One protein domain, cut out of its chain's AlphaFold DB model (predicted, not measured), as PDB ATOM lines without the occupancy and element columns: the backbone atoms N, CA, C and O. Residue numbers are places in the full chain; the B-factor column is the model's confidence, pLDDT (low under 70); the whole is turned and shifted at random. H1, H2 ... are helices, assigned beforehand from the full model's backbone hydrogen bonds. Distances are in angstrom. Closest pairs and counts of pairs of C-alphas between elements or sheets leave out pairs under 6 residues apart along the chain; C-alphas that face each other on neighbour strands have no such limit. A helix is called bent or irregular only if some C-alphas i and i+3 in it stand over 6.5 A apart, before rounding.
ATOM      1  N   GLU A   8     143.313 116.751 196.561       90.94
ATOM      2  CA  GLU A   8     144.121 116.391 195.397       90.94
ATOM      3  C   GLU A   8     143.726 115.027 194.828       90.94
ATOM      4  O   GLU A   8     143.508 114.904 193.621       90.94
ATOM      5  N   GLU A   9     143.532 114.026 195.687       91.00
ATOM      6  CA  GLU A   9     143.014 112.719 195.278       91.00
ATOM      7  C   GLU A   9     141.599 112.826 194.712       91.00
ATOM      8  O   GLU A   9     141.281 112.140 193.736       91.00
ATOM      9  N   MET A  10     140.760 113.697 195.281       92.12
ATOM     10  CA  MET A  10     139.418 113.956 194.762       92.12
ATOM     11  C   MET A  10     139.476 114.565 193.361       92.12
ATOM     12  O   MET A  10     138.806 114.080 192.452       92.12
ATOM     13  N   VAL A  11     140.324 115.574 193.136       93.75
ATOM     14  CA  VAL A  11     140.513 116.166 191.802       93.75
ATOM     15  C   VAL A  11     140.961 115.113 190.791       93.75
ATOM     16  O   VAL A  11     140.401 115.044 189.694       93.75
ATOM     17  N   LEU A  12     141.938 114.273 191.145       93.38
ATOM     18  CA  LEU A  12     142.401 113.197 190.267       93.38
ATOM     19  C   LEU A  12     141.280 112.195 189.968       93.38
ATOM     20  O   LEU A  12     141.097 111.805 188.814       93.38
ATOM     21  N   GLN A  13     140.487 111.820 190.973       93.19
ATOM     22  CA  GLN A  13     139.345 110.929 190.786       93.19
ATOM     23  C   GLN A  13     138.275 111.549 189.881       93.19
ATOM     24  O   GLN A  13     137.802 110.891 188.955       93.19
ATOM     25  N   MET A  14     137.920 112.816 190.099       94.94
ATOM     26  CA  MET A  14     136.955 113.533 189.266       94.94
ATOM     27  C   MET A  14     137.426 113.624 187.815       94.94
ATOM     28  O   MET A  14     136.631 113.399 186.909       94.94
ATOM     29  N   ARG A  15     138.716 113.887 187.575       96.19
ATOM     30  CA  ARG A  15     139.294 113.933 186.223       96.19
ATOM     31  C   ARG A  15     139.286 112.570 185.527       96.19
ATOM     32  O   ARG A  15     138.954 112.496 184.345       96.19
ATOM     33  N   ARG A  16     139.585 111.481 186.243       95.69
ATOM     34  CA  ARG A  16     139.448 110.115 185.699       95.69
ATOM     35  C   ARG A  16     137.995 109.796 185.349       95.69
ATOM     36  O   ARG A  16     137.719 109.316 184.252       95.69
ATOM     37  N   ASN A  17     137.064 110.117 186.248       95.62
ATOM     38  CA  ASN A  17     135.631 109.910 186.031       95.62
ATOM     39  C   ASN A  17     135.113 110.724 184.841       95.62
ATOM     40  O   ASN A  17     134.359 110.200 184.022       95.62
ATOM     41  N   ALA A  18     135.552 111.976 184.728       96.69
ATOM     42  CA  ALA A  18     135.252 112.860 183.614       96.69
ATOM     43  C   ALA A  18     135.716 112.270 182.279       96.69
ATOM     44  O   ALA A  18     134.919 112.164 181.350       96.69
ATOM     45  N   LEU A  19     136.968 111.806 182.194       97.12
ATOM     46  CA  LEU A  19     137.473 111.156 180.986       97.12
ATOM     47  C   LEU A  19     136.707 109.860 180.676       97.12
ATOM     48  O   LEU A  19     136.312 109.635 179.537       97.12
ATOM     49  N   ALA A  20     136.418 109.025 181.674       97.19
ATOM     50  CA  ALA A  20     135.623 107.812 181.472       97.19
ATOM     51  C   ALA A  20     134.185 108.115 180.999       97.19
ATOM     52  O   ALA A  20     133.588 107.329 180.259       97.19
ATOM     53  N   ALA A  21     133.604 109.238 181.430       97.00
ATOM     54  CA  ALA A  21     132.314 109.718 180.944       97.00
ATOM     55  C   ALA A  21     132.412 110.242 179.502       97.00
ATOM     56  O   ALA A  21     131.576 109.880 178.677       97.00
ATOM     57  N   ALA A  22     133.457 111.004 179.179       97.50
ATOM     58  CA  ALA A  22     133.740 111.482 177.827       97.50
ATOM     59  C   ALA A  22     133.909 110.316 176.834       97.50
ATOM     60  O   ALA A  22     133.247 110.286 175.800       97.50
ATOM     61  N   MET A  23     134.692 109.290 177.187       97.62
ATOM     62  CA  MET A  23     134.862 108.086 176.358       97.62
ATOM     63  C   MET A  23     133.540 107.332 176.155       97.62
ATOM     64  O   MET A  23     133.240 106.891 175.049       97.62
ATOM     65  N   ARG A  24     132.704 107.220 177.197       97.31
ATOM     66  CA  ARG A  24     131.357 106.636 177.064       97.31
ATOM     67  C   ARG A  24     130.462 107.458 176.143       97.31
ATOM     68  O   ARG A  24     129.749 106.870 175.338       97.31
ATOM     69  N   ASN A  25     130.502 108.783 176.237       97.31
ATOM     70  CA  ASN A  25     129.736 109.663 175.358       97.31
ATOM     71  C   ASN A  25     130.176 109.499 173.892       97.31
ATOM     72  O   ASN A  25     129.323 109.308 173.030       97.31
ATOM     73  N   ILE A  26     131.484 109.418 173.628       97.25
ATOM     74  CA  ILE A  26     132.010 109.074 172.299       97.25
ATOM     75  C   ILE A  26     131.469 107.719 171.832       97.25
ATOM     76  O   ILE A  26     130.973 107.622 170.712       97.25
ATOM     77  N   ASN A  27     131.493 106.685 172.681       98.19
ATOM     78  CA  ASN A  27     130.928 105.383 172.319       98.19
ATOM     79  C   ASN A  27     129.471 105.506 171.868       98.19
ATOM     80  O   ASN A  27     129.087 104.966 170.835       98.19
ATOM     81  N   LEU A  28     128.664 106.221 172.651       97.88
ATOM     82  CA  LEU A  28     127.235 106.363 172.410       97.88
ATOM     83  C   LEU A  28     126.947 107.101 171.102       97.88
ATOM     84  O   LEU A  28     126.146 106.607 170.316       97.88
ATOM     85  N   HIS A  29     127.606 108.234 170.853       97.00
ATOM     86  CA  HIS A  29     127.267 109.092 169.714       97.00
ATOM     87  C   HIS A  29     128.016 108.756 168.421       97.00
ATOM     88  O   HIS A  29     127.456 108.930 167.345       97.00
ATOM     89  N   VAL A  30     129.248 108.248 168.505       97.25
ATOM     90  CA  VAL A  30     130.056 107.907 167.320       97.25
ATOM     91  C   VAL A  30     129.875 106.440 166.937       97.25
ATOM     92  O   VAL A  30     129.755 106.104 165.762       97.25
ATOM     93  N   PHE A  31     129.825 105.550 167.929       97.50
ATOM     94  CA  PHE A  31     129.848 104.101 167.713       97.50
ATOM     95  C   PHE A  31     128.535 103.398 168.078       97.50
ATOM     96  O   PHE A  31     128.490 102.166 168.137       97.50
ATOM     97  N   ASN A  32     127.461 104.154 168.336       96.75
ATOM     98  CA  ASN A  32     126.155 103.627 168.749       96.75
ATOM     99  C   ASN A  32     126.238 102.659 169.949       96.75
ATOM    100  O   ASN A  32     125.495 101.680 170.031       96.75
ATOM    101  N   GLY A  33     127.190 102.897 170.855       97.06
ATOM    102  CA  GLY A  33     127.428 102.104 172.062       97.06
ATOM    103  C   GLY A  33     128.106 100.749 171.838       97.06
ATOM    104  O   GLY A  33     128.118  99.931 172.756       97.06
ATOM    105  N   ARG A  34     128.640 100.472 170.642       97.62
ATOM    106  CA  ARG A  34     129.165  99.143 170.267       97.62
ATOM    107  C   ARG A  34     130.690  99.064 170.195       97.62
ATOM    108  O   ARG A  34     131.215  97.984 169.929       97.62
ATOM    109  N   ALA A  35     131.410 100.164 170.415       97.69
ATOM    110  CA  ALA A  35     132.867 100.145 170.358       97.69
ATOM    111  C   ALA A  35     133.485  99.473 171.585       97.69
ATOM    112  O   ALA A  35     133.033  99.635 172.721       97.69
ATOM    113  N   SER A  36     134.581  98.756 171.337       97.25
ATOM    114  CA  SER A  36     135.468  98.272 172.388       97.25
ATOM    115  C   SER A  36     136.268  99.429 172.996       97.25
ATOM    116  O   SER A  36     136.433 100.490 172.390       97.25
ATOM    117  N   ALA A  37     136.829  99.211 174.188       95.31
ATOM    118  CA  ALA A  37     137.718 100.190 174.815       95.31
ATOM    119  C   ALA A  37     138.946 100.520 173.951       95.31
ATOM    120  O   ALA A  37     139.400 101.663 173.963       95.31
ATOM    121  N   MET A  38     139.457  99.541 173.193       96.88
ATOM    122  CA  MET A  38     140.578  99.761 172.279       96.88
ATOM    123  C   MET A  38     140.168 100.647 171.105       96.88
ATOM    124  O   MET A  38     140.823 101.652 170.869       96.88
ATOM    125  N   LEU A  39     139.042 100.340 170.451       97.88
ATOM    126  CA  LEU A  39     138.564 101.112 169.301       97.88
ATOM    127  C   LEU A  39     138.288 102.577 169.676       97.88
ATOM    128  O   LEU A  39     138.638 103.490 168.936       97.88
ATOM    129  N   MET A  40     137.710 102.820 170.858       97.50
ATOM    130  CA  MET A  40     137.532 104.189 171.354       97.50
ATOM    131  C   MET A  40     138.870 104.891 171.610       97.50
ATOM    132  O   MET A  40     139.009 106.070 171.296       97.50
ATOM    133  N   ALA A  41     139.845 104.191 172.199       97.56
ATOM    134  CA  ALA A  41     141.164 104.757 172.461       97.56
ATOM    135  C   ALA A  41     141.910 105.083 171.160       97.56
ATOM    136  O   ALA A  41     142.526 106.138 171.088       97.56
ATOM    137  N   GLU A  42     141.822 104.225 170.142       98.38
ATOM    138  CA  GLU A  42     142.380 104.458 168.804       98.38
ATOM    139  C   GLU A  42     141.757 105.685 168.144       98.38
ATOM    140  O   GLU A  42     142.480 106.585 167.727       98.38
ATOM    141  N   TYR A  43     140.427 105.774 168.157       98.19
ATOM    142  CA  TYR A  43     139.700 106.907 167.593       98.19
ATOM    143  C   TYR A  43     140.080 108.245 168.238       98.19
ATOM    144  O   TYR A  43     140.314 109.227 167.543       98.19
ATOM    145  N   VAL A  44     140.161 108.310 169.570       97.75
ATOM    146  CA  VAL A  44     140.577 109.549 170.247       97.75
ATOM    147  C   VAL A  44     142.058 109.832 170.007       97.75
ATOM    148  O   VAL A  44     142.431 110.979 169.777       97.75
ATOM    149  N   ALA A  45     142.904 108.803 170.038       98.25
ATOM    150  CA  ALA A  45     144.340 108.953 169.847       98.25
ATOM    151  C   ALA A  45     144.695 109.507 168.464       98.25
ATOM    152  O   ALA A  45     145.527 110.408 168.379       98.25
ATOM    153  N   GLU A  46     144.028 109.030 167.411       98.19
ATOM    154  CA  GLU A  46     144.190 109.538 166.048       98.19
ATOM    155  C   GLU A  46     143.874 111.037 165.973       98.19
ATOM    156  O   GLU A  46     144.665 111.817 165.447       98.19
ATOM    157  N   ARG A  47     142.763 111.467 166.584       97.69
ATOM    158  CA  ARG A  47     142.326 112.872 166.549       97.69
ATOM    159  C   ARG A  47     143.184 113.812 167.393       97.69
ATOM    160  O   ARG A  47     143.279 114.991 167.076       97.69
ATOM    161  N   LEU A  48     143.821 113.298 168.443       97.31
ATOM    162  CA  LEU A  48     144.747 114.058 169.293       97.31
ATOM    163  C   LEU A  48     146.214 113.929 168.844       97.31
ATOM    164  O   LEU A  48     147.085 114.554 169.444       97.31
ATOM    165  N   ASN A  49     146.500 113.120 167.816       97.44
ATOM    166  CA  ASN A  49     147.853 112.759 167.387       97.44
ATOM    167  C   ASN A  49     148.735 112.236 168.544       97.44
ATOM    168  O   ASN A  49     149.879 112.652 168.737       97.44
ATOM    169  N   VAL A  50     148.181 111.319 169.338       97.75
ATOM    170  CA  VAL A  50     148.869 110.622 170.440       97.75
ATOM    171  C   VAL A  50     148.781 109.110 170.246       97.75
ATOM    172  O   VAL A  50     148.192 108.630 169.279       97.75
ATOM    173  N   ARG A  51     149.364 108.312 171.148       98.12
ATOM    174  CA  ARG A  51     149.232 106.851 171.076       98.12
ATOM    175  C   ARG A  51     147.958 106.395 171.798       98.12
ATOM    176  O   ARG A  51     147.638 106.932 172.859       98.12
ATOM    177  N   PRO A  52     147.282 105.323 171.342       97.69
ATOM    178  CA  PRO A  52     146.145 104.740 172.068       97.69
ATOM    179  C   PRO A  52     146.490 104.341 173.512       97.69
ATOM    180  O   PRO A  52     145.654 104.405 174.415       97.69
ATOM    181  N   THR A  53     147.751 103.965 173.757       97.44
ATOM    182  CA  THR A  53     148.276 103.688 175.101       97.44
ATOM    183  C   THR A  53     148.237 104.905 176.020       97.44
ATOM    184  O   THR A  53     147.996 104.731 177.212       97.44
ATOM    185  N   ASP A  54     148.419 106.115 175.487       97.50
ATOM    186  CA  ASP A  54     148.384 107.353 176.268       97.50
ATOM    187  C   ASP A  54     146.959 107.625 176.757       97.50
ATOM    188  O   ASP A  54     146.749 107.838 177.949       97.50
ATOM    189  N   ILE A  55     145.958 107.473 175.878       97.44
ATOM    190  CA  ILE A  55     144.535 107.594 176.243       97.44
ATOM    191  C   ILE A  55     144.172 106.621 177.372       97.44
ATOM    192  O   ILE A  55     143.510 106.984 178.348       97.44
ATOM    193  N   ARG A  56     144.642 105.371 177.273       95.31
ATOM    194  CA  ARG A  56     144.424 104.358 178.314       95.31
ATOM    195  C   ARG A  56     145.127 104.705 179.625       95.31
ATOM    196  O   ARG A  56     144.559 104.450 180.684       95.31
ATOM    197  N   LEU A  57     146.326 105.281 179.567       96.38
ATOM    198  CA  LEU A  57     147.056 105.724 180.752       96.38
ATOM    199  C   LEU A  57     146.341 106.888 181.449       96.38
ATOM    200  O   LEU A  57     146.290 106.928 182.674       96.38
ATOM    201  N   TRP A  58     145.749 107.815 180.699       96.06
ATOM    202  CA  TRP A  58     145.000 108.944 181.262       96.06
ATOM    203  C   TRP A  58     143.786 108.492 182.082       96.06
ATOM    204  O   TRP A  58     143.471 109.097 183.107       96.06
ATOM    205  N   LEU A  59     143.140 107.389 181.687       93.44
ATOM    206  CA  LEU A  59     142.025 106.797 182.436       93.44
ATOM    207  C   LEU A  59     142.436 106.286 183.826       93.44
ATOM    208  O   LEU A  59     141.593 106.239 184.720       93.44
ATOM    209  N   THR A  60     143.706 105.922 184.029       92.62
ATOM    210  CA  THR A  60     144.198 105.364 185.301       92.62
ATOM    211  C   THR A  60     145.052 106.339 186.110       92.62
ATOM    212  O   THR A  60     145.051 106.250 187.335       92.62
ATOM    213  N   SER A  61     145.732 107.299 185.479       89.62
ATOM    214  CA  SER A  61     146.632 108.234 186.165       89.62
ATOM    215  C   SER A  61     145.887 109.417 186.797       89.62
ATOM    216  O   SER A  61     145.815 109.532 188.020       89.62
ATOM    217  N   GLY A  62     145.269 110.281 185.988       88.56
ATOM    218  CA  GLY A  62     144.722 111.554 186.472       88.56
ATOM    219  C   GLY A  62     143.794 112.280 185.504       88.56
ATOM    220  O   GLY A  62     143.571 113.477 185.671       88.56
ATOM    221  N   GLY A  63     143.263 111.575 184.503       95.50
ATOM    222  CA  GLY A  63     142.470 112.148 183.422       95.50
ATOM    223  C   GLY A  63     143.328 112.807 182.342       95.50
ATOM    224  O   GLY A  63     144.504 112.492 182.168       95.50
ATOM    225  N   VAL A  64     142.703 113.705 181.588       95.75
ATOM    226  CA  VAL A  64     143.277 114.333 180.392       95.75
ATOM    227  C   VAL A  64     144.392 115.307 180.787       95.75
ATOM    228  O   VAL A  64     144.150 116.184 181.622       95.75
ATOM    229  N   PRO A  65     145.598 115.216 180.195       95.88
ATOM    230  CA  PRO A  65     146.627 116.229 180.377       95.88
ATOM    231  C   PRO A  65     146.152 117.582 179.851       95.88
ATOM    232  O   PRO A  65     145.524 117.664 178.798       95.88
ATOM    233  N   GLU A  66     146.488 118.657 180.559       95.12
ATOM    234  CA  GLU A  66     145.941 119.989 180.281       95.12
ATOM    235  C   GLU A  66     146.190 120.472 178.842       95.12
ATOM    236  O   GLU A  66     145.301 121.073 178.238       95.12
ATOM    237  N   GLN A  67     147.350 120.136 178.273       95.94
ATOM    238  CA  GLN A  67     147.719 120.469 176.893       95.94
ATOM    239  C   GLN A  67     146.802 119.837 175.829       95.94
ATOM    240  O   GLN A  67     146.696 120.371 174.732       95.94
ATOM    241  N   TYR A  68     146.116 118.733 176.150       97.38
ATOM    242  CA  TYR A  68     145.188 118.045 175.244       97.38
ATOM    243  C   TYR A  68     143.717 118.365 175.538       97.38
ATOM    244  O   TYR A  68     142.832 117.881 174.837       97.38
ATOM    245  N   ALA A  69     143.429 119.159 176.573       96.12
ATOM    246  CA  ALA A  69     142.058 119.392 177.014       96.12
ATOM    247  C   ALA A  69     141.217 120.128 175.958       96.12
ATOM    248  O   ALA A  69     140.078 119.740 175.736       96.12
ATOM    249  N   GLU A  70     141.766 121.146 175.286       97.38
ATOM    250  CA  GLU A  70     141.026 121.876 174.242       97.38
ATOM    251  C   GLU A  70     140.773 121.007 173.007       97.38
ATOM    252  O   GLU A  70     139.642 120.922 172.544       97.38
ATOM    253  N   GLN A  71     141.777 120.256 172.546       97.44
ATOM    254  CA  GLN A  71     141.617 119.332 171.416       97.44
ATOM    255  C   GLN A  71     140.592 118.233 171.723       97.44
ATOM    256  O   GLN A  71     139.725 117.935 170.907       97.44
ATOM    257  N   LEU A  72     140.628 117.652 172.928       97.38
ATOM    258  CA  LEU A  72     139.605 116.688 173.331       97.38
ATOM    259  C   LEU A  72     138.215 117.335 173.419       97.38
ATOM    260  O   LEU A  72     137.209 116.687 173.137       97.38
ATOM    261  N   LEU A  73     138.139 118.602 173.824       97.56
ATOM    262  CA  LEU A  73     136.879 119.325 173.896       97.56
ATOM    263  C   LEU A  73     136.281 119.549 172.503       97.56
ATOM    264  O   LEU A  73     135.081 119.344 172.334       97.56
ATOM    265  N   GLU A  74     137.100 119.909 171.515       97.38
ATOM    266  CA  GLU A  74     136.705 119.973 170.099       97.38
ATOM    267  C   GLU A  74     136.162 118.618 169.632       97.38
ATOM    268  O   GLU A  74     135.050 118.537 169.110       97.38
ATOM    269  N   VAL A  75     136.887 117.543 169.951       96.81
ATOM    270  CA  VAL A  75     136.537 116.159 169.608       96.81
ATOM    271  C   VAL A  75     135.166 115.741 170.144       96.81
ATOM    272  O   VAL A  75     134.398 115.068 169.450       96.81
ATOM    273  N   LEU A  76     134.866 116.109 171.389       97.19
ATOM    274  CA  LEU A  76     133.586 115.830 172.038       97.19
ATOM    275  C   LEU A  76     132.458 116.694 171.457       97.19
ATOM    276  O   LEU A  76     131.356 116.194 171.215       97.19
ATOM    277  N   ASN A  77     132.754 117.969 171.196       97.44
ATOM    278  CA  ASN A  77     131.794 118.971 170.732       97.44
ATOM    279  C   ASN A  77     131.283 118.767 169.309       97.44
ATOM    280  O   ASN A  77     130.259 119.347 168.956       97.44
ATOM    281  N   GLU A  78     131.912 117.897 168.526       96.06
ATOM    282  CA  GLU A  78     131.360 117.437 167.249       96.06
ATOM    283  C   GLU A  78     130.019 116.698 167.405       96.06
ATOM    284  O   GLU A  78     129.206 116.707 166.485       96.06
ATOM    285  N   ASN A  79     129.782 116.053 168.555       92.50
ATOM    286  CA  ASN A  79     128.645 115.144 168.747       92.50
ATOM    287  C   ASN A  79     127.829 115.414 170.023       92.50
ATOM    288  O   ASN A  79     126.723 114.896 170.179       92.50
ATOM    289  N   SER A  80     128.362 116.173 170.980       92.44
ATOM    290  CA  SER A  80     127.702 116.485 172.254       92.44
ATOM    291  C   SER A  80     128.283 117.756 172.855       92.44
ATOM    292  O   SER A  80     129.482 117.963 172.788       92.44
ATOM    293  N   VAL A  81     127.468 118.595 173.495       95.06
ATOM    294  CA  VAL A  81     127.973 119.847 174.080       95.06
ATOM    295  C   VAL A  81     128.674 119.584 175.414       95.06
ATOM    296  O   VAL A  81     128.037 119.245 176.410       95.06
ATOM    297  N   TRP A  82     129.981 119.817 175.436       97.38
ATOM    298  CA  TRP A  82     130.868 119.753 176.588       97.38
ATOM    299  C   TRP A  82     131.543 121.107 176.851       97.38
ATOM    300  O   TRP A  82     131.742 121.950 175.971       97.38
ATOM    301  N   ARG A  83     131.929 121.321 178.108       96.88
ATOM    302  CA  ARG A  83     132.668 122.483 178.609       96.88
ATOM    303  C   ARG A  83     133.957 122.027 179.281       96.88
ATOM    304  O   ARG A  83     133.989 120.983 179.928       96.88
ATOM    305  N   ARG A  84     134.998 122.865 179.230       95.69
ATOM    306  CA  ARG A  84     136.329 122.566 179.797       95.69
ATOM    307  C   ARG A  84     136.282 122.054 181.240       95.69
ATOM    308  O   ARG A  84     136.950 121.080 181.566       95.69
ATOM    309  N   HIS A  85     135.459 122.654 182.103       93.75
ATOM    310  CA  HIS A  85     135.360 122.248 183.513       93.75
ATOM    311  C   HIS A  85     134.802 120.826 183.714       93.75
ATOM    312  O   HIS A  85     135.008 120.254 184.781       93.75
ATOM    313  N   GLN A  86     134.114 120.259 182.715       95.00
ATOM    314  CA  GLN A  86     133.599 118.890 182.758       95.00
ATOM    315  C   GLN A  86     134.694 117.855 182.489       95.00
ATOM    316  O   GLN A  86     134.611 116.771 183.045       95.00
ATOM    317  N   ILE A  87     135.711 118.178 181.678       95.00
ATOM    318  CA  ILE A  87     136.847 117.283 181.369       95.00
ATOM    319  C   ILE A  87     138.080 117.556 182.236       95.00
ATOM    320  O   ILE A  87     138.860 116.648 182.519       95.00
ATOM    321  N   LEU A  88     138.230 118.797 182.702       94.88
ATOM    322  CA  LEU A  88     139.319 119.243 183.559       94.88
ATOM    323  C   LEU A  88     138.781 119.921 184.839       94.88
ATOM    324  O   LEU A  88     138.973 121.128 185.024       94.88
ATOM    325  N   PRO A  89     138.105 119.177 185.740       94.81
ATOM    326  CA  PRO A  89     137.696 119.687 187.045       94.81
ATOM    327  C   PRO A  89     138.832 120.398 187.795       94.81
ATOM    328  O   PRO A  89     139.979 119.928 187.835       94.81
ATOM    329  N   SER A  90     138.499 121.545 188.391       93.62
ATOM    330  CA  SER A  90     139.413 122.357 189.199       93.62
ATOM    331  C   SER A  90     139.365 121.964 190.677       93.62
ATOM    332  O   SER A  90     138.381 121.382 191.134       93.62
ATOM    333  N   LYS A  91     140.393 122.357 191.447       93.38
ATOM    334  CA  LYS A  91     140.395 122.209 192.915       93.38
ATOM    335  C   LYS A  91     139.146 122.837 193.544       93.38
ATOM    336  O   LYS A  91     138.498 122.186 194.347       93.38
ATOM    337  N   ARG A  92     138.741 124.035 193.096       93.00
ATOM    338  CA  ARG A  92     137.520 124.707 193.579       93.00
ATOM    339  C   ARG A  92     136.262 123.867 193.350       93.00
ATOM    340  O   ARG A  92     135.419 123.780 194.231       93.00
ATOM    341  N   LEU A  93     136.130 123.252 192.172       92.44
ATOM    342  CA  LEU A  93     134.978 122.399 191.870       92.44
ATOM    343  C   LEU A  93     134.961 121.144 192.755       92.44
ATOM    344  O   LEU A  93     133.900 120.758 193.231       92.44
ATOM    345  N   ALA A  94     136.130 120.547 193.003       91.19
ATOM    346  CA  ALA A  94     136.263 119.406 193.902       91.19
ATOM    347  C   ALA A  94     135.943 119.761 195.360       91.19
ATOM    348  O   ALA A  94     135.241 119.000 196.017       91.19
ATOM    349  N   THR A  95     136.390 120.924 195.847       90.94
ATOM    350  CA  THR A  95     136.049 121.425 197.187       90.94
ATOM    351  C   THR A  95     134.540 121.551 197.356       90.94
ATOM    352  O   THR A  95     133.987 120.937 198.261       90.94
ATOM    353  N   ASN A  96     133.862 122.239 196.430       89.75
ATOM    354  CA  ASN A  96     132.407 122.393 196.480       89.75
ATOM    355  C   ASN A  96     131.681 121.036 196.449       89.75
ATOM    356  O   ASN A  96     130.654 120.866 197.097       89.75
ATOM    357  N   TYR A  97     132.200 120.071 195.681       86.81
ATOM    358  CA  TYR A  97     131.623 118.731 195.598       86.81
ATOM    359  C   TYR A  97     131.792 117.947 196.906       86.81
ATOM    360  O   TYR A  97     130.862 117.269 197.333       86.81
ATOM    361  N   MET A  98     132.955 118.053 197.555       84.44
ATOM    362  CA  MET A  98     133.186 117.445 198.865       84.44
ATOM    363  C   MET A  98     132.292 118.071 199.932       84.44
ATOM    364  O   MET A  98     131.621 117.339 200.646       84.44
ATOM    365  N   GLU A  99     132.224 119.401 200.008       85.25
ATOM    366  CA  GLU A  99     131.352 120.104 200.960       85.25
ATOM    367  C   GLU A  99     129.884 119.689 200.796       85.25
ATOM    368  O   GLU A  99     129.224 119.394 201.785       85.25
ATOM    369  N   ALA A 100     129.399 119.575 199.556       79.94
ATOM    370  CA  ALA A 100     128.040 119.118 199.275       79.94
ATOM    371  C   ALA A 100     127.791 117.641 199.631       79.94
ATOM    372  O   ALA A 100     126.653 117.272 199.895       79.94
ATOM    373  N   ALA A 101     128.819 116.786 199.616       72.88
ATOM    374  CA  ALA A 101     128.689 115.373 199.976       72.88
ATOM    375  C   ALA A 101     128.639 115.139 201.498       72.88
ATOM    376  O   ALA A 101     128.186 114.081 201.931       72.88
ATOM    377  N   TYR A 102     129.120 116.103 202.289       64.38
ATOM    378  CA  TYR A 102     129.146 116.058 203.755       64.38
ATOM    379  C   TYR A 102     128.117 116.994 204.420       64.38
ATOM    380  O   TYR A 102     128.081 117.056 205.651       64.38
ATOM    381  N   ALA A 103     127.324 117.727 203.632       55.97
ATOM    382  CA  ALA A 103     126.219 118.576 204.086       55.97
ATOM    383  C   ALA A 103     124.906 117.786 204.176       55.97
ATOM    384  O   ALA A 103     124.138 118.051 205.128       55.97
TER     385      ALA A 103
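This is residues 8 to 103 of the 103 residues of an uncharacterized protein of Vibrio mediterranei (UniProt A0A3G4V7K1). One long helix, H1, runs along the length of the domain, with H3 and H5 packed on different sides of it and H6 set crosswise near its first residues. Toward the other end of H1, H2 and H4 gather, and H2 packs on both H3 and H4. The printed part has 96 residues with six named helices, H1 to H6 in order along the chain, and no named strand: the class is all helix. The whole is compact, with a radius of gyration of the C-alphas of 13.5 A, and its outline is elongated, spanning 40 by 23 by 21 A.

Find C-alpha 8 at (144.121, 116.391, 195.397); from there H1 runs through residues 8 to 30, 32.5 A, to C-alpha 30 at (130.056, 107.907, 167.320). Next come H2, residues 37 to 48, 16.5 A long, and H3, residues 52 to 61, 14.5 A long. H4 follows at residues 66 to 77, 17.1 A long; it is irregular, with C-alphas 67 and 70 at 7.3 A from each other. H5 is short, residues 84 to 87, and H6, residues 91 to 102, runs 16.8 A to C-alpha 102 at (129.146, 116.058, 203.755).

Begin at the hub, H1, which touches the five other helices. With residues 8 to 14 it touches H6, about perpendicular at 84 degrees; look at the C-alphas of Val 11 and Ala 94, the closest, 5.7 A apart. With residues 12 to 20 it touches H3, opposite ways at a steep tilt of 39 degrees, closest at the C-alphas of Arg 16 and Leu 59, 5.3 A. H5 touches H1 closest at the C-alphas of Ala 18 and Ile 87, 5.2 A. Farther along, H1 only just touches H4, with 3 pairs of C-alphas within 8 A, the closest being Ile 26 and Leu 76 at 6.9 A; they run the same way at a shallow tilt of 31 degrees. H1 also only just touches H2, with 3 such pairs, closest at the C-alphas of Asn 27 and Met 40, 6.8 A. H2 touches H3, about perpendicular at 75 degrees, with the C-alphas of Glu 42 and Pro 52 closest at 5.0 A. H2 also touches H4, closest at the C-alphas of Leu 48 and Gln 71, 6.5 A. H6 is apart from H2, H3 and H4. In H1, H2 and H6 every O i to N i+4 pair is within hydrogen-bond range, in H3 5 of 6 and in H4 6 of 8, while H5 is too short for such a pair.

Look for the two C-alphas farthest apart at Glu 46 and Ala 103, 43.0 A. The printed part has no cut, and no link is long. The mean pLDDT of the printed part is 94.3; residues 102 to 103 are under 70.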